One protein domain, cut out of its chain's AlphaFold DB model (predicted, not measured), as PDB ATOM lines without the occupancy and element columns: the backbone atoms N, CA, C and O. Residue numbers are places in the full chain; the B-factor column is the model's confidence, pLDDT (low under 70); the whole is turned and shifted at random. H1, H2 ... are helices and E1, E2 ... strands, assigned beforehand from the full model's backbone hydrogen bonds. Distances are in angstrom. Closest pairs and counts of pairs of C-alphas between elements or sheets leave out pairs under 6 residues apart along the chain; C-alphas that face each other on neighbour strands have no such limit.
ATOM      1  N   SER A  85      48.248  41.041 -21.588       97.44
ATOM      2  CA  SER A  85      47.106  41.927 -21.833       97.44
ATOM      3  C   SER A  85      46.224  42.010 -20.597       97.44
ATOM      4  O   SER A  85      46.180  41.079 -19.793       97.44
ATOM      5  N   ILE A  86      45.525  43.132 -20.433       98.56
ATOM      6  CA  ILE A  86      44.614  43.340 -19.302       98.56
ATOM      7  C   ILE A  86      43.178  43.370 -19.819       98.56
ATOM      8  O   ILE A  86      42.860  44.120 -20.737       98.56
ATOM      9  N   GLY A  87      42.309  42.557 -19.229       97.94
ATOM     10  CA  GLY A  87      40.869  42.591 -19.475       97.94
ATOM     11  C   GLY A  87      40.155  43.299 -18.332       97.94
ATOM     12  O   GLY A  87      40.392  42.974 -17.171       97.94
ATOM     13  N   ILE A  88      39.276  44.245 -18.644       98.25
ATOM     14  CA  ILE A  88      38.431  44.949 -17.679       98.25
ATOM     15  C   ILE A  88      36.977  44.729 -18.084       98.25
ATOM     16  O   ILE A  88      36.584  45.105 -19.178       98.25
ATOM     17  N   HIS A  89      36.177  44.152 -17.196       96.12
ATOM     18  CA  HIS A  89      34.731  44.053 -17.351       96.12
ATOM     19  C   HIS A  89      34.065  44.913 -16.288       96.12
ATOM     20  O   HIS A  89      34.159  44.618 -15.098       96.12
ATOM     21  N   LEU A  90      33.423  45.987 -16.729       94.31
ATOM     22  CA  LEU A  90      32.634  46.873 -15.895       94.31
ATOM     23  C   LEU A  90      31.150  46.647 -16.176       94.31
ATOM     24  O   LEU A  90      30.702  46.831 -17.296       94.31
ATOM     25  N   ASP A  91      30.392  46.332 -15.137       90.38
ATOM     26  CA  ASP A  91      28.950  46.115 -15.188       90.38
ATOM     27  C   ASP A  91      28.262  46.855 -14.020       90.38
ATOM     28  O   ASP A  91      28.910  47.402 -13.125       90.38
ATOM     29  N   HIS A  92      26.930  46.863 -13.983       88.44
ATOM     30  CA  HIS A  92      26.113  47.535 -12.972       88.44
ATOM     31  C   HIS A  92      26.427  47.093 -11.536       88.44
ATOM     32  O   HIS A  92      26.224  47.869 -10.593       88.44
ATOM     33  N   GLN A  93      26.878  45.845 -11.373       91.12
ATOM     34  CA  GLN A  93      27.092  45.204 -10.074       91.12
ATOM     35  C   GLN A  93      28.509  44.671  -9.862       91.12
ATOM     36  O   GLN A  93      28.884  44.346  -8.733       91.12
ATOM     37  N   THR A  94      29.313  44.571 -10.921       94.56
ATOM     38  CA  THR A  94      30.660  44.008 -10.817       94.56
ATOM     39  C   THR A  94      31.674  44.801 -11.624       94.56
ATOM     40  O   THR A  94      31.381  45.332 -12.688       94.56
ATOM     41  N   LEU A  95      32.887  44.871 -11.088       97.25
ATOM     42  CA  LEU A  95      34.087  45.264 -11.802       97.25
ATOM     43  C   LEU A  95      35.078  44.105 -11.708       97.25
ATOM     44  O   LEU A  95      35.506  43.732 -10.612       97.25
ATOM     45  N   ILE A  96      35.432  43.527 -12.848       98.19
ATOM     46  CA  ILE A  96      36.395  42.435 -12.952       98.19
ATOM     47  C   ILE A  96      37.609  42.938 -13.720       98.19
ATOM     48  O   ILE A  96      37.469  43.538 -14.779       98.19
ATOM     49  N   VAL A  97      38.800  42.668 -13.197       98.56
ATOM     50  CA  VAL A  97      40.066  42.949 -13.878       98.56
ATOM     51  C   VAL A  97      40.879  41.667 -13.926       98.56
ATOM     52  O   VAL A  97      41.026  40.993 -12.902       98.56
ATOM     53  N   VAL A  98      41.402  41.325 -15.097       98.31
ATOM     54  CA  VAL A  98      42.267  40.161 -15.303       98.31
ATOM     55  C   VAL A  98      43.557  40.562 -16.006       98.31
ATOM     56  O   VAL A  98      43.533  41.407 -16.894       98.31
ATOM     57  N   LEU A  99      44.668  39.934 -15.629       98.38
ATOM     58  CA  LEU A  99      45.899  39.912 -16.419       98.38
ATOM     59  C   LEU A  99      45.982  38.552 -17.105       98.38
ATOM     60  O   LEU A  99      45.916  37.525 -16.422       98.38
ATOM     61  N   VAL A 100      46.153  38.557 -18.421       96.31
ATOM     62  CA  VAL A 100      46.329  37.350 -19.228       96.31
ATOM     63  C   VAL A 100      47.663  37.367 -19.955       96.31
ATOM     64  O   VAL A 100      48.148  38.429 -20.355       96.31
ATOM     65  N   ASP A 101      48.259  36.192 -20.104       95.06
ATOM     66  CA  ASP A 101      49.492  36.004 -20.866       95.06
ATOM     67  C   ASP A 101      49.220  35.794 -22.367       95.06
ATOM     68  O   ASP A 101      48.066  35.768 -22.815       95.06
ATOM     69  N   LEU A 102      50.275  35.625 -23.175       92.25
ATOM     70  CA  LEU A 102      50.109  35.422 -24.615       92.25
ATOM     71  C   LEU A 102      49.362  34.125 -24.940       92.25
ATOM     72  O   LEU A 102      48.712  34.070 -25.983       92.25
ATOM     73  N   ALA A 103      49.420  33.093 -24.096       89.62
ATOM     74  CA  ALA A 103      48.676  31.849 -24.293       89.62
ATOM     75  C   ALA A 103      47.183  32.001 -23.941       89.62
ATOM     76  O   ALA A 103      46.355  31.252 -24.461       89.62
ATOM     77  N   GLY A 104      46.823  33.041 -23.185       89.56
ATOM     78  CA  GLY A 104      45.468  33.326 -22.720       89.56
ATOM     79  C   GLY A 104      45.188  32.798 -21.313       89.56
ATOM     80  O   GLY A 104      44.028  32.764 -20.904       89.56
ATOM     81  N   GLU A 105      46.220  32.387 -20.573       92.06
ATOM     82  CA  GLU A 105      46.085  31.976 -19.176       92.06
ATOM     83  C   GLU A 105      45.965  33.203 -18.270       92.06
ATOM     84  O   GLU A 105      46.596  34.235 -18.507       92.06
ATOM     85  N   VAL A 106      45.149  33.101 -17.218       95.56
ATOM     86  CA  VAL A 106      44.909  34.194 -16.265       95.56
ATOM     87  C   VAL A 106      45.924  34.119 -15.127       95.56
ATOM     88  O   VAL A 106      45.910  33.173 -14.343       95.56
ATOM     89  N   HIS A 107      46.751  35.156 -14.981       96.81
ATOM     90  CA  HIS A 107      47.785  35.242 -13.931       96.81
ATOM     91  C   HIS A 107      47.400  36.157 -12.770       96.81
ATOM     92  O   HIS A 107      47.942  36.050 -11.673       96.81
ATOM     93  N   PHE A 108      46.438  37.048 -12.988       98.00
ATOM     94  CA  PHE A 108      45.857  37.886 -11.946       98.00
ATOM     95  C   PHE A 108      44.365  38.037 -12.199       98.00
ATOM     96  O   PHE A 108      43.942  38.210 -13.343       98.00
ATOM     97  N   ARG A 109      43.568  38.012 -11.130       98.19
ATOM     98  CA  ARG A 109      42.135  38.283 -11.192       98.19
ATOM     99  C   ARG A 109      41.688  39.057  -9.963       98.19
ATOM    100  O   ARG A 109      41.903  38.625  -8.834       98.19
ATOM    101  N   ARG A 110      40.968  40.148 -10.199       98.44
ATOM    102  CA  ARG A 110      40.260  40.907  -9.173       98.44
ATOM    103  C   ARG A 110      38.784  40.966  -9.526       98.44
ATOM    104  O   ARG A 110      38.438  41.267 -10.661       98.44
ATOM    105  N   LEU A 111      37.930  40.687  -8.548       98.06
ATOM    106  CA  LEU A 111      36.491  40.914  -8.626       98.06
ATOM    107  C   LEU A 111      36.117  41.893  -7.521       98.06
ATOM    108  O   LEU A 111      36.450  41.680  -6.356       98.06
ATOM    109  N   ILE A 112      35.445  42.972  -7.897       97.69
ATOM    110  CA  ILE A 112      34.976  44.012  -6.990       97.69
ATOM    111  C   ILE A 112      33.473  44.129  -7.186       97.69
ATOM    112  O   ILE A 112      33.002  44.365  -8.298       97.69
ATOM    113  N   LEU A 113      32.721  43.965  -6.102       96.88
ATOM    114  CA  LEU A 113      31.295  44.262  -6.107       96.88
ATOM    115  C   LEU A 113      31.114  45.780  -6.121       96.88
ATOM    116  O   LEU A 113      31.712  46.491  -5.313       96.88
ATOM    117  N   VAL A 114      30.295  46.259  -7.046       93.81
ATOM    118  CA  VAL A 114      29.924  47.669  -7.182       93.81
ATOM    119  C   VAL A 114      28.405  47.788  -7.159       93.81
ATOM    120  O   VAL A 114      27.686  46.806  -7.313       93.81
ATOM    121  N   GLN A 115      27.888  48.989  -6.933       90.00
ATOM    122  CA  GLN A 115      26.462  49.271  -7.066       90.00
ATOM    123  C   GLN A 115      26.322  50.584  -7.819       90.00
ATOM    124  O   GLN A 115      26.650  51.632  -7.270       90.00
ATOM    125  N   LYS A 116      25.865  50.521  -9.076       85.44
ATOM    126  CA  LYS A 116      25.731  51.700  -9.954       85.44
ATOM    127  C   LYS A 116      27.047  52.505 -10.024       85.44
ATOM    128  O   LYS A 116      27.076  53.673  -9.619       85.44
ATOM    129  N   PRO A 117      28.144  51.868 -10.475       91.88
ATOM    130  CA  PRO A 117      29.484  52.446 -10.431       91.88
ATOM    131  C   PRO A 117      29.541  53.803 -11.139       91.88
ATOM    132  O   PRO A 117      29.058  53.937 -12.260       91.88
ATOM    133  N   GLN A 118      30.156  54.794 -10.490       93.44
ATOM    134  CA  GLN A 118      30.347  56.141 -11.039       93.44
ATOM    135  C   GLN A 118      31.766  56.296 -11.607       93.44
ATOM    136  O   GLN A 118      32.702  55.791 -10.977       93.44
ATOM    137  N   PRO A 119      31.968  57.024 -12.726       93.69
ATOM    138  CA  PRO A 119      33.248  57.050 -13.439       93.69
ATOM    139  C   PRO A 119      34.455  57.368 -12.555       93.69
ATOM    140  O   PRO A 119      35.403  56.590 -12.511       93.69
ATOM    141  N   GLY A 120      34.404  58.459 -11.783       94.94
ATOM    142  CA  GLY A 120      35.538  58.887 -10.956       94.94
ATOM    143  C   GLY A 120      35.962  57.841  -9.918       94.94
ATOM    144  O   GLY A 120      37.147  57.532  -9.795       94.94
ATOM    145  N   ALA A 121      34.998  57.244  -9.211       95.62
ATOM    146  CA  ALA A 121      35.274  56.191  -8.235       95.62
ATOM    147  C   ALA A 121      35.785  54.908  -8.913       95.62
ATOM    148  O   ALA A 121      36.693  54.253  -8.398       95.62
ATOM    149  N   THR A 122      35.245  54.567 -10.086       96.75
ATOM    150  CA  THR A 122      35.685  53.407 -10.868       96.75
ATOM    151  C   THR A 122      37.108  53.574 -11.386       96.75
ATOM    152  O   THR A 122      37.904  52.652 -11.238       96.75
ATOM    153  N   PHE A 123      37.474  54.734 -11.935       98.06
ATOM    154  CA  PHE A 123      38.838  54.991 -12.403       98.06
ATOM    155  C   PHE A 123      39.853  55.007 -11.262       98.06
ATOM    156  O   PHE A 123      40.934  54.443 -11.414       98.06
ATOM    157  N   ALA A 124      39.497  55.566 -10.099       97.44
ATOM    158  CA  ALA A 124      40.341  55.485  -8.907       97.44
ATOM    159  C   ALA A 124      40.591  54.023  -8.503       97.44
ATOM    160  O   ALA A 124      41.734  53.611  -8.301       97.44
ATOM    161  N   ARG A 125      39.533  53.207  -8.485       97.81
ATOM    162  CA  ARG A 125      39.631  51.779  -8.174       97.81
ATOM    163  C   ARG A 125      40.432  51.001  -9.219       97.81
ATOM    164  O   ARG A 125      41.202  50.114  -8.862       97.81
ATOM    165  N   LEU A 126      40.278  51.325 -10.499       98.31
ATOM    166  CA  LEU A 126      41.070  50.737 -11.577       98.31
ATOM    167  C   LEU A 126      42.545  51.109 -11.443       98.31
ATOM    168  O   LEU A 126      43.387  50.231 -11.579       98.31
ATOM    169  N   ALA A 127      42.873  52.356 -11.102       98.31
ATOM    170  CA  ALA A 127      44.253  52.773 -10.865       98.31
ATOM    171  C   ALA A 127      44.912  51.976  -9.723       98.31
ATOM    172  O   ALA A 127      46.051  51.534  -9.868       98.31
ATOM    173  N   GLU A 128      44.190  51.725  -8.624       98.31
ATOM    174  CA  GLU A 128      44.657  50.844  -7.542       98.31
ATOM    175  C   GLU A 128      44.972  49.435  -8.059       98.31
ATOM    176  O   GLU A 128      46.067  48.922  -7.833       98.31
ATOM    177  N   VAL A 129      44.047  48.821  -8.803       98.38
ATOM    178  CA  VAL A 129      44.229  47.457  -9.326       98.38
ATOM    179  C   VAL A 129      45.352  47.392 -10.366       98.38
ATOM    180  O   VAL A 129      46.123  46.436 -10.377       98.38
ATOM    181  N   LEU A 130      45.502  48.411 -11.214       98.25
ATOM    182  CA  LEU A 130      46.616  48.494 -12.160       98.25
ATOM    183  C   LEU A 130      47.960  48.599 -11.427       98.25
ATOM    184  O   LEU A 130      48.932  47.992 -11.870       98.25
ATOM    185  N   ASN A 131      48.024  49.305 -10.296       97.75
ATOM    186  CA  ASN A 131      49.226  49.340  -9.461       97.75
ATOM    187  C   ASN A 131      49.526  47.978  -8.818       97.75
ATOM    188  O   ASN A 131      50.691  47.588  -8.762       97.75
ATOM    189  N   GLU A 132      48.502  47.229  -8.394       97.94
ATOM    190  CA  GLU A 132      48.679  45.847  -7.925       97.94
ATOM    191  C   GLU A 132      49.260  44.950  -9.029       97.94
ATOM    192  O   GLU A 132      50.205  44.205  -8.778       97.94
ATOM    193  N   ILE A 133      48.752  45.067 -10.261       98.00
ATOM    194  CA  ILE A 133      49.265  44.321 -11.418       98.00
ATOM    195  C   ILE A 133      50.718  44.720 -11.720       98.00
ATOM    196  O   ILE A 133      51.564  43.845 -11.890       98.00
ATOM    197  N   ARG A 134      51.041  46.022 -11.737       96.81
ATOM    198  CA  ARG A 134      52.414  46.532 -11.951       96.81
ATOM    199  C   ARG A 134      53.416  46.018 -10.916       96.81
ATOM    200  O   ARG A 134      54.600  45.937 -11.219       96.81
ATOM    201  N   ALA A 135      52.958  45.718  -9.703       96.69
ATOM    202  CA  ALA A 135      53.801  45.231  -8.618       96.69
ATOM    203  C   ALA A 135      54.068  43.712  -8.677       96.69
ATOM    204  O   ALA A 135      54.803  43.195  -7.834       96.69
ATOM    205  N   LEU A 136      53.487  42.983  -9.641       96.38
ATOM    206  CA  LEU A 136      53.725  41.549  -9.799       96.38
ATOM    207  C   LEU A 136      55.191  41.281 -10.201       96.38
ATOM    208  O   LEU A 136      55.636  41.796 -11.225       96.38
ATOM    209  N   PRO A 137      55.944  40.435  -9.466       91.56
ATOM    210  CA  PRO A 137      57.383  40.253  -9.697       91.56
ATOM    211  C   PRO A 137      57.763  39.724 -11.083       91.56
ATOM    212  O   PRO A 137      58.868  39.964 -11.560       91.56
ATOM    213  N   THR A 138      56.873  38.958 -11.711       85.50
ATOM    214  CA  THR A 138      57.097  38.317 -13.013       85.50
ATOM    215  C   THR A 138      56.658  39.182 -14.191       85.50
ATOM    216  O   THR A 138      56.862  38.781 -15.337       85.50
ATOM    217  N   LEU A 139      56.045  40.342 -13.933       94.19
ATOM    218  CA  LEU A 139      55.479  41.192 -14.969       94.19
ATOM    219  C   LEU A 139      56.435  42.326 -15.342       94.19
ATOM    220  O   LEU A 139      56.668  43.254 -14.573       94.19
ATOM    221  N   ASP A 140      56.906  42.299 -16.583       94.50
ATOM    222  CA  ASP A 140      57.484  43.471 -17.232       94.50
ATOM    223  C   ASP A 140      56.359  44.287 -17.881       94.50
ATOM    224  O   ASP A 140      55.752  43.855 -18.865       94.50
ATOM    225  N   TRP A 141      56.078  45.478 -17.343       95.81
ATOM    226  CA  TRP A 141      55.012  46.344 -17.856       95.81
ATOM    227  C   TRP A 141      55.210  46.726 -19.329       95.81
ATOM    228  O   TRP A 141      54.229  46.943 -20.037       95.81
ATOM    229  N   SER A 142      56.454  46.769 -19.819       95.00
ATOM    230  CA  SER A 142      56.743  47.077 -21.227       95.00
ATOM    231  C   SER A 142      56.273  45.983 -22.195       95.00
ATOM    232  O   SER A 142      56.091  46.249 -23.381       95.00
ATOM    233  N   ARG A 143      56.019  44.769 -21.685       95.75
ATOM    234  CA  ARG A 143      55.458  43.638 -22.438       95.75
ATOM    235  C   ARG A 143      53.927  43.584 -22.399       95.75
ATOM    236  O   ARG A 143      53.338  42.683 -22.997       95.75
ATOM    237  N   VAL A 144      53.258  44.512 -21.709       97.69
ATOM    238  CA  VAL A 144      51.792  44.609 -21.734       97.69
ATOM    239  C   VAL A 144      51.369  45.299 -23.029       97.69
ATOM    240  O   VAL A 144      51.656  46.472 -23.243       97.69
ATOM    241  N   LEU A 145      50.680  44.567 -23.904       96.75
ATOM    242  CA  LEU A 145      50.323  45.034 -25.248       96.75
ATOM    243  C   LEU A 145      49.195  46.066 -25.250       96.75
ATOM    244  O   LEU A 145      49.109  46.878 -26.167       96.75
ATOM    245  N   GLY A 146      48.305  46.009 -24.261       97.94
ATOM    246  CA  GLY A 146      47.115  46.844 -24.218       97.94
ATOM    247  C   GLY A 146      46.074  46.358 -23.221       97.94
ATOM    248  O   GLY A 146      46.270  45.362 -22.513       97.94
ATOM    249  N   MET A 147      44.953  47.076 -23.189       98.31
ATOM    250  CA  MET A 147      43.798  46.741 -22.363       98.31
ATOM    251  C   MET A 147      42.534  46.600 -23.211       98.31
ATOM    252  O   MET A 147      42.233  47.457 -24.040       98.31
ATOM    253  N   GLY A 148      41.783  45.527 -22.980       97.25
ATOM    254  CA  GLY A 148      40.424  45.365 -23.482       97.25
ATOM    255  C   GLY A 148      39.430  45.719 -22.386       97.25
ATOM    256  O   GLY A 148      39.533  45.202 -21.274       97.25
ATOM    257  N   VAL A 149      38.479  46.593 -22.688       96.31
ATOM    258  CA  VAL A 149      37.432  47.023 -21.762       96.31
ATOM    259  C   VAL A 149      36.090  46.609 -22.332       96.31
ATOM    260  O   VAL A 149      35.792  46.887 -23.490       96.31
ATOM    261  N   VAL A 150      35.281  45.963 -21.506       93.31
ATOM    262  CA  VAL A 150      33.891  45.653 -21.804       93.31
ATOM    263  C   VAL A 150      32.990  46.346 -20.799       93.31
ATOM    264  O   VAL A 150      33.251  46.318 -19.592       93.31
ATOM    265  N   MET A 151      31.945  46.988 -21.306       89.62
ATOM    266  CA  MET A 151      30.884  47.577 -20.495       89.62
ATOM    267  C   MET A 151      29.549  47.552 -21.262       89.62
ATOM    268  O   MET A 151      29.561  47.398 -22.486       89.62
ATOM    269  N   PRO A 152      28.399  47.684 -20.580       83.75
ATOM    270  CA  PRO A 152      27.097  47.716 -21.237       83.75
ATOM    271  C   PRO A 152      26.992  48.835 -22.283       83.75
ATOM    272  O   PRO A 152      27.265  50.004 -21.991       83.75
ATOM    273  N   GLY A 153      26.595  48.459 -23.501       68.38
ATOM    274  CA  GLY A 153      26.342  49.367 -24.622       68.38
ATOM    275  C   GLY A 153      24.865  49.789 -24.761       68.38
ATOM    276  O   GLY A 153      24.023  49.426 -23.931       68.38
ATOM    277  N   PRO A 154      24.510  50.534 -25.830       64.12
ATOM    278  CA  PRO A 154      25.358  50.912 -26.968       64.12
ATOM    279  C   PRO A 154      26.264  52.128 -26.700       64.12
ATOM    280  O   PRO A 154      25.912  53.034 -25.949       64.12
ATOM    281  N   PHE A 155      27.420  52.172 -27.370       62.56
ATOM    282  CA  PHE A 155      28.356  53.303 -27.324       62.56
ATOM    283  C   PHE A 155      28.128  54.246 -28.495       62.56
ATOM    284  O   PHE A 155      28.169  53.817 -29.645       62.56
ATOM    285  N   GLY A 156      27.920  55.535 -28.225       53.44
ATOM    286  CA  GLY A 156      27.819  56.543 -29.287       53.44
ATOM    287  C   GLY A 156      26.609  56.378 -30.216       53.44
ATOM    288  O   GLY A 156      26.587  56.973 -31.290       53.44
ATOM    289  N   VAL A 157      25.604  55.594 -29.812       54.28
ATOM    290  CA  VAL A 157      24.326  55.456 -30.517       54.28
ATOM    291  C   VAL A 157      23.215  55.816 -29.538       54.28
ATOM    292  O   VAL A 157      23.176  55.272 -28.434       54.28
ATOM    293  N   GLU A 158      22.296  56.702 -29.923       43.47
ATOM    294  CA  GLU A 158      21.022  56.836 -29.212       43.47
ATOM    295  C   GLU A 158      20.237  55.533 -29.416       43.47
ATOM    296  O   GLU A 158      19.673  55.271 -30.478       43.47
ATOM    297  N   GLY A 159      20.286  54.651 -28.419       49.69
ATOM    298  CA  GLY A 159      19.596  53.371 -28.464       49.69
ATOM    299  C   GLY A 159      18.082  53.554 -28.394       49.69
ATOM    300  O   GLY A 159      17.551  54.071 -27.413       49.69
ATOM    301  N   ILE A 160      17.386  53.051 -29.414       46.81
ATOM    302  CA  ILE A 160      15.947  52.776 -29.396       46.81
ATOM    303  C   ILE A 160      15.730  51.583 -28.449       46.81
ATOM    304  O   ILE A 160      15.668  50.437 -28.882       46.81
ATOM    305  N   SER A 161      15.686  51.836 -27.139       48.97
ATOM    306  CA  SER A 161      15.319  50.837 -26.127       48.97
ATOM    307  C   SER A 161      13.958  51.182 -25.530       48.97
ATOM    308  O   SER A 161      13.768  52.250 -24.948       48.97
ATOM    309  N   SER A 162      13.010  50.255 -25.645       42.94
ATOM    310  CA  SER A 162      11.655  50.364 -25.089       42.94
ATOM    311  C   SER A 162      11.596  50.105 -23.573       42.94
ATOM    312  O   SER A 162      10.526  50.233 -22.980       42.94
ATOM    313  N   THR A 163      12.708  49.699 -22.943       44.25
ATOM    314  CA  THR A 163      12.753  49.134 -21.576       44.25
ATOM    315  C   THR A 163      13.655  49.899 -20.595       44.25
ATOM    316  O   THR A 163      13.881  49.433 -19.481       44.25
ATOM    317  N   GLY A 164      14.114  51.100 -20.957       49.91
ATOM    318  CA  GLY A 164      15.010  51.930 -20.139       49.91
ATOM    319  C   GLY A 164      16.482  51.841 -20.574       49.91
ATOM    320  O   GLY A 164      16.788  51.135 -21.540       49.91
ATOM    321  N   PRO A 165      17.400  52.577 -19.913       54.25
ATOM    322  CA  PRO A 165      18.801  52.613 -20.317       54.25
ATOM    323  C   PRO A 165      19.470  51.270 -20.007       54.25
ATOM    324  O   PRO A 165      19.569  50.882 -18.844       54.25
ATOM    325  N   THR A 166      19.949  50.572 -21.037       62.75
ATOM    326  CA  THR A 166      20.880  49.434 -20.900       62.75
ATOM    327  C   THR A 166      22.304  49.898 -20.591       62.75
ATOM    328  O   THR A 166      23.179  49.083 -20.325       62.75
ATOM    329  N   THR A 167      22.540  51.209 -20.625       72.94
ATOM    330  CA  THR A 167      23.820  51.858 -20.365       72.94
ATOM    331  C   THR A 167      24.055  52.085 -18.871       72.94
ATOM    332  O   THR A 167      23.132  52.140 -18.049       72.94
ATOM    333  N   LEU A 168      25.322  52.266 -18.497       80.25
ATOM    334  CA  LEU A 168      25.692  52.674 -17.145       80.25
ATOM    335  C   LEU A 168      25.436  54.175 -16.947       80.25
ATOM    336  O   LEU A 168      26.073  55.012 -17.576       80.25
ATOM    337  N   ASN A 169      24.535  54.510 -16.024       82.06
ATOM    338  CA  ASN A 169      24.215  55.896 -15.674       82.06
ATOM    339  C   ASN A 169      25.466  56.671 -15.217       82.06
ATOM    340  O   ASN A 169      26.193  56.205 -14.333       82.06
ATOM    341  N   GLY A 170      25.672  57.862 -15.785       84.94
ATOM    342  CA  GLY A 170      26.777  58.759 -15.454       84.94
ATOM    343  C   GLY A 170      28.017  58.525 -16.313       84.94
ATOM    344  O   GLY A 170      29.010  59.227 -16.138       84.94
ATOM    345  N   TRP A 171      27.972  57.554 -17.230       88.75
ATOM    346  CA  TRP A 171      29.045  57.260 -18.183       88.75
ATOM    347  C   TRP A 171      28.816  57.919 -19.546       88.75
ATOM    348  O   TRP A 171      29.678  57.836 -20.423       88.75
ATOM    349  N   GLU A 172      27.685  58.601 -19.733       83.69
ATOM    350  CA  GLU A 172      27.411  59.369 -20.940       83.69
ATOM    351  C   GLU A 172      28.484  60.453 -21.150       83.69
ATOM    352  O   GLU A 172      28.746  61.279 -20.276       83.69
ATOM    353  N   GLY A 173      29.122  60.450 -22.323       82.62
ATOM    354  CA  GLY A 173      30.174  61.413 -22.671       82.62
ATOM    355  C   GLY A 173      31.541  61.155 -22.022       82.62
ATOM    356  O   GLY A 173      32.459  61.945 -22.232       82.62
ATOM    357  N   VAL A 174      31.706  60.065 -21.265       89.94
ATOM    358  CA  VAL A 174      33.003  59.674 -20.699       89.94
ATOM    359  C   VAL A 174      33.814  58.901 -21.736       89.94
ATOM    360  O   VAL A 174      33.420  57.818 -22.167       89.94
ATOM    361  N   ASP A 175      34.989  59.419 -22.092       91.88
ATOM    362  CA  ASP A 175      35.949  58.693 -22.926       91.88
ATOM    363  C   ASP A 175      36.765  57.710 -22.071       91.88
ATOM    364  O   ASP A 175      37.848  58.011 -21.558       91.88
ATOM    365  N   VAL A 176      36.196  56.519 -21.881       93.38
ATOM    366  CA  VAL A 176      36.778  55.451 -21.058       93.38
ATOM    367  C   VAL A 176      38.138  55.003 -21.588       93.38
ATOM    368  O   VAL A 176      39.052  54.750 -20.798       93.38
ATOM    369  N   ALA A 177      38.288  54.920 -22.912       94.44
ATOM    370  CA  ALA A 177      39.527  54.485 -23.539       94.44
ATOM    371  C   ALA A 177      40.642  55.518 -23.333       94.44
ATOM    372  O   ALA A 177      41.746  55.145 -22.934       94.44
ATOM    373  N   ALA A 178      40.352  56.809 -23.530       95.62
ATOM    374  CA  ALA A 178      41.329  57.871 -23.311       95.62
ATOM    375  C   ALA A 178      41.753  57.974 -21.839       95.62
ATOM    376  O   ALA A 178      42.948  58.074 -21.548       95.62
ATOM    377  N   GLU A 179      40.804  57.904 -20.904       96.62
ATOM    378  CA  GLU A 179      41.109  58.020 -19.477       96.62
ATOM    379  C   GLU A 179      41.940  56.832 -18.975       96.62
ATOM    380  O   GLU A 179      42.959  57.014 -18.303       96.62
ATOM    381  N   LEU A 180      41.586  55.606 -19.369       97.50
ATOM    382  CA  LEU A 180      42.393  54.428 -19.045       97.50
ATOM    383  C   LEU A 180      43.743  54.423 -19.758       97.50
ATOM    384  O   LEU A 180      44.736  53.994 -19.165       97.50
ATOM    385  N   GLY A 181      43.811  54.931 -20.987       97.75
ATOM    386  CA  GLY A 181      45.067  55.124 -21.705       97.75
ATOM    387  C   GLY A 181      45.998  56.075 -20.959       97.75
ATOM    388  O   GLY A 181      47.174  55.769 -20.768       97.75
ATOM    389  N   ARG A 182      45.465  57.176 -20.418       97.38
ATOM    390  CA  ARG A 182      46.206  58.127 -19.576       97.38
ATOM    391  C   ARG A 182      46.683  57.505 -18.259       97.38
ATOM    392  O   ARG A 182      47.810  57.759 -17.848       97.38
ATOM    393  N   LEU A 183      45.849  56.693 -17.604       95.94
ATOM    394  CA  LEU A 183      46.187  56.029 -16.334       95.94
ATOM    395  C   LEU A 183      47.237  54.918 -16.493       95.94
ATOM    396  O   LEU A 183      48.060  54.687 -15.607       95.94
ATOM    397  N   SER A 184      47.193  54.196 -17.610       96.44
ATOM    398  CA  SER A 184      48.010  52.998 -17.831       96.44
ATOM    399  C   SER A 184      49.248  53.242 -18.700       96.44
ATOM    400  O   SER A 184      50.249  52.534 -18.544       96.44
ATOM    401  N   GLY A 185      49.198  54.231 -19.595       96.94
ATOM    402  CA  GLY A 185      50.149  54.403 -20.693       96.94
ATOM    403  C   GLY A 185      49.989  53.370 -21.816       96.94
ATOM    404  O   GLY A 185      50.898  53.225 -22.627       96.94
ATOM    405  N   LEU A 186      48.880  52.624 -21.843       97.94
ATOM    406  CA  LEU A 186      48.627  51.532 -22.781       97.94
ATOM    407  C   LEU A 186      47.533  51.898 -23.793       97.94
ATOM    408  O   LEU A 186      46.640  52.683 -23.471       97.94
ATOM    409  N   PRO A 187      47.540  51.297 -24.997       98.00
ATOM    410  CA  PRO A 187      46.388  51.363 -25.884       98.00
ATOM    411  C   PRO A 187      45.193  50.635 -25.252       98.00
ATOM    412  O   PRO A 187      45.347  49.576 -24.632       98.00
ATOM    413  N   VAL A 188      43.999  51.205 -25.420       97.62
ATOM    414  CA  VAL A 188      42.755  50.688 -24.840       97.62
ATOM    415  C   VAL A 188      41.712  50.513 -25.930       97.62
ATOM    416  O   VAL A 188      41.428  51.451 -26.672       97.62
ATOM    417  N   THR A 189      41.125  49.323 -25.993       95.19
ATOM    418  CA  THR A 189      39.985  49.022 -26.863       95.19
ATOM    419  C   THR A 189      38.749  48.843 -25.999       95.19
ATOM    420  O   THR A 189      38.768  48.047 -25.062       95.19
ATOM    421  N   LEU A 190      37.686  49.572 -26.322       92.62
ATOM    422  CA  LEU A 190      36.382  49.449 -25.682       92.62
ATOM    423  C   LEU A 190      35.440  48.679 -26.604       92.62
ATOM    424  O   LEU A 190      35.327  49.037 -27.773       92.62
ATOM    425  N   GLU A 191      34.760  47.665 -26.076       90.12
ATOM    426  CA  GLU A 191      33.742  46.917 -26.812       90.12
ATOM    427  C   GLU A 191      32.519  46.559 -25.964       90.12
ATOM    428  O   GLU A 191      32.544  46.643 -24.734       90.12
ATOM    429  N   ASN A 192      31.422  46.191 -26.634       87.25
ATOM    430  CA  ASN A 192      30.184  45.804 -25.950       87.25
ATOM    431  C   ASN A 192      30.226  44.344 -25.468       87.25
ATOM    432  O   ASN A 192      30.972  43.506 -25.980       87.25
ATOM    433  N   ASP A 193      29.402  44.051 -24.470       86.06
ATOM    434  CA  ASP A 193      29.256  42.748 -23.826       86.06
ATOM    435  C   ASP A 193      28.902  41.618 -24.796       86.06
ATOM    436  O   ASP A 193      29.570  40.584 -24.770       86.06
ATOM    437  N   ALA A 194      27.933  41.814 -25.690       86.62
ATOM    438  CA  ALA A 194      27.539  40.794 -26.665       86.62
ATOM    439  C   ALA A 194      28.695  40.408 -27.613       86.62
ATOM    440  O   ALA A 194      28.955  39.227 -27.861       86.62
ATOM    441  N   THR A 195      29.442  41.401 -28.096       89.00
ATOM    442  CA  THR A 195      30.572  41.230 -29.019       89.00
ATOM    443  C   THR A 195      31.742  40.551 -28.319       89.00
ATOM    444  O   THR A 195      32.298  39.578 -28.834       89.00
ATOM    445  N   VAL A 196      32.093  41.008 -27.114       91.06
ATOM    446  CA  VAL A 196      33.172  40.403 -26.321       91.06
ATOM    447  C   VAL A 196      32.801  38.993 -25.865       91.06
ATOM    448  O   VAL A 196      33.672  38.126 -25.863       91.06
ATOM    449  N   ALA A 197      31.532  38.716 -25.549       90.62
ATOM    450  CA  ALA A 197      31.060  37.367 -25.238       90.62
ATOM    451  C   ALA A 197      31.223  36.425 -26.439       90.62
ATOM    452  O   ALA A 197      31.794  35.344 -26.296       90.62
ATOM    453  N   ALA A 198      30.826  36.860 -27.641       91.75
ATOM    454  CA  ALA A 198      31.037  36.095 -28.868       91.75
ATOM    455  C   ALA A 198      32.533  35.820 -29.119       91.75
ATOM    456  O   ALA A 198      32.931  34.681 -29.377       91.75
ATOM    457  N   ILE A 199      33.386  36.843 -28.988       90.25
ATOM    458  CA  ILE A 199      34.847  36.699 -29.086       90.25
ATOM    459  C   ILE A 199      35.354  35.698 -28.035       90.25
ATOM    460  O   ILE A 199      36.126  34.795 -28.362       90.25
ATOM    461  N   GLY A 200      34.882  35.803 -26.794       90.50
ATOM    462  CA  GLY A 200      35.206  34.893 -25.700       90.50
ATOM    463  C   GLY A 200      34.876  33.438 -26.031       90.50
ATOM    464  O   GLY A 200      35.725  32.569 -25.841       90.50
ATOM    465  N   GLU A 201      33.710  33.161 -26.615       91.06
ATOM    466  CA  GLU A 201      33.343  31.812 -27.062       91.06
ATOM    467  C   GLU A 201      34.248  31.291 -28.185       91.06
ATOM    468  O   GLU A 201      34.590  30.104 -28.211       91.06
ATOM    469  N   ARG A 202      34.675  32.168 -29.102       87.56
ATOM    470  CA  ARG A 202      35.591  31.815 -30.197       87.56
ATOM    471  C   ARG A 202      36.984  31.446 -29.688       87.56
ATOM    472  O   ARG A 202      37.590  30.526 -30.230       87.56
ATOM    473  N   PHE A 203      37.491  32.130 -28.665       83.31
ATOM    474  CA  PHE A 203      38.823  31.854 -28.115       83.31
ATOM    475  C   PHE A 203      38.810  30.777 -27.024       83.31
ATOM    476  O   PHE A 203      39.683  29.911 -26.991       83.31
ATOM    477  N   HIS A 204      37.807  30.787 -26.148       83.44
ATOM    478  CA  HIS A 204      37.804  30.022 -24.902       83.44
ATOM    479  C   HIS A 204      36.553  29.166 -24.678       83.44
ATOM    480  O   HIS A 204      36.553  28.391 -23.724       83.44
ATOM    481  N   GLY A 205      35.548  29.213 -25.546       87.00
ATOM    482  CA  GLY A 205      34.287  28.511 -25.316       87.00
ATOM    483  C   GLY A 205      33.913  27.500 -26.395       87.00
ATOM    484  O   GLY A 205      34.767  26.823 -26.975       87.00
TER     485      GLY A 205
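Overview. This is residues 85 to 205 of the 223 residues of the protein "ROK family protein" of Enterobacteriaceae bacterium 8376wD9 (UniProt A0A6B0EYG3). One twisted five-stranded sheet has helices H1 and H2 packed over one face, while H3 starts right at the end of edge strand E5 and lies over the opposite face with its first turns nearest the sheet. A long loop, residues 152 to 175, runs away from this body, its C-alphas 11 to 27 A from the mean of all C-alphas. The printed part has 121 residues, with three named helices and five named strands in the order E1 E2 E3 H1 E4 H2 E5 H3, and the mixed sheet has the order E3 E2 E1 E4 E5. The class is mixed, helices and strands; the whole is compact, with a radius of gyration of the C-alphas of 14.6 A and spans of 48 by 33 by 24 A.

Along the chain. Find C-alpha 85 at (47.106, 41.927, -21.833), where E1, residues 85 to 90, begins. E2, residues 94 to 101, runs 22.8 A, and E3, residues 106 to 113, runs 19.7 A. Find C-alpha 119 at (33.248, 57.050, -13.439); from there H1, residues 119 to 134, runs 21.9 A. E4, residues 144 to 151, covers 21.2 A. H2 is residues 176 to 184, E5 is residues 188 to 192, and H3, residues 193 to 204, runs 15.4 A to C-alpha 204 at (37.804, 30.022, -24.902).

Arrangement. Begin with the meander E1 E2 E3, each strand the antiparallel neighbour of the one before; E1 and E2 form a hairpin, with N 87 and O 98 at 2.9 A, and E2 and E3 another, with N 97 and O 110 at 2.9 A. E4 is parallel to E1, with N 88 and O 148 at 2.8 A, and to edge strand E5, with N 149 and O 189 at 2.8 A. E3, H1 and E4 make a split strand-helix-strand unit, with E2 and E1 between its strands, and E4, H2 and E5 make one whose strands are neighbours; both crossovers are right-handed. H1 is over E2 and E1 at a height over the sheet of 9.5 A. H2, on the same face, touches residues 123 to 130 of H1 at a steep tilt of 38 degrees; the closest C-alphas, of Ala 127 and Leu 183, are 6.7 A apart. H3, on the opposite face, is over E4, and the closest C-alphas, of Val 150 and Asp 193, are 5.8 A apart. In H1, H2 and H3 every O i to N i+4 pair is within hydrogen-bond range.

Size, cuts and confidence. Look at Pro 137 and Ser 162 for the two C-alphas farthest apart, 49.3 A. The printed part has no cut. The link from E4 to H2, 24 residues, is long, and within it residues 153 to 166 have pLDDT under 70, against a mean of 88.9 for the printed part.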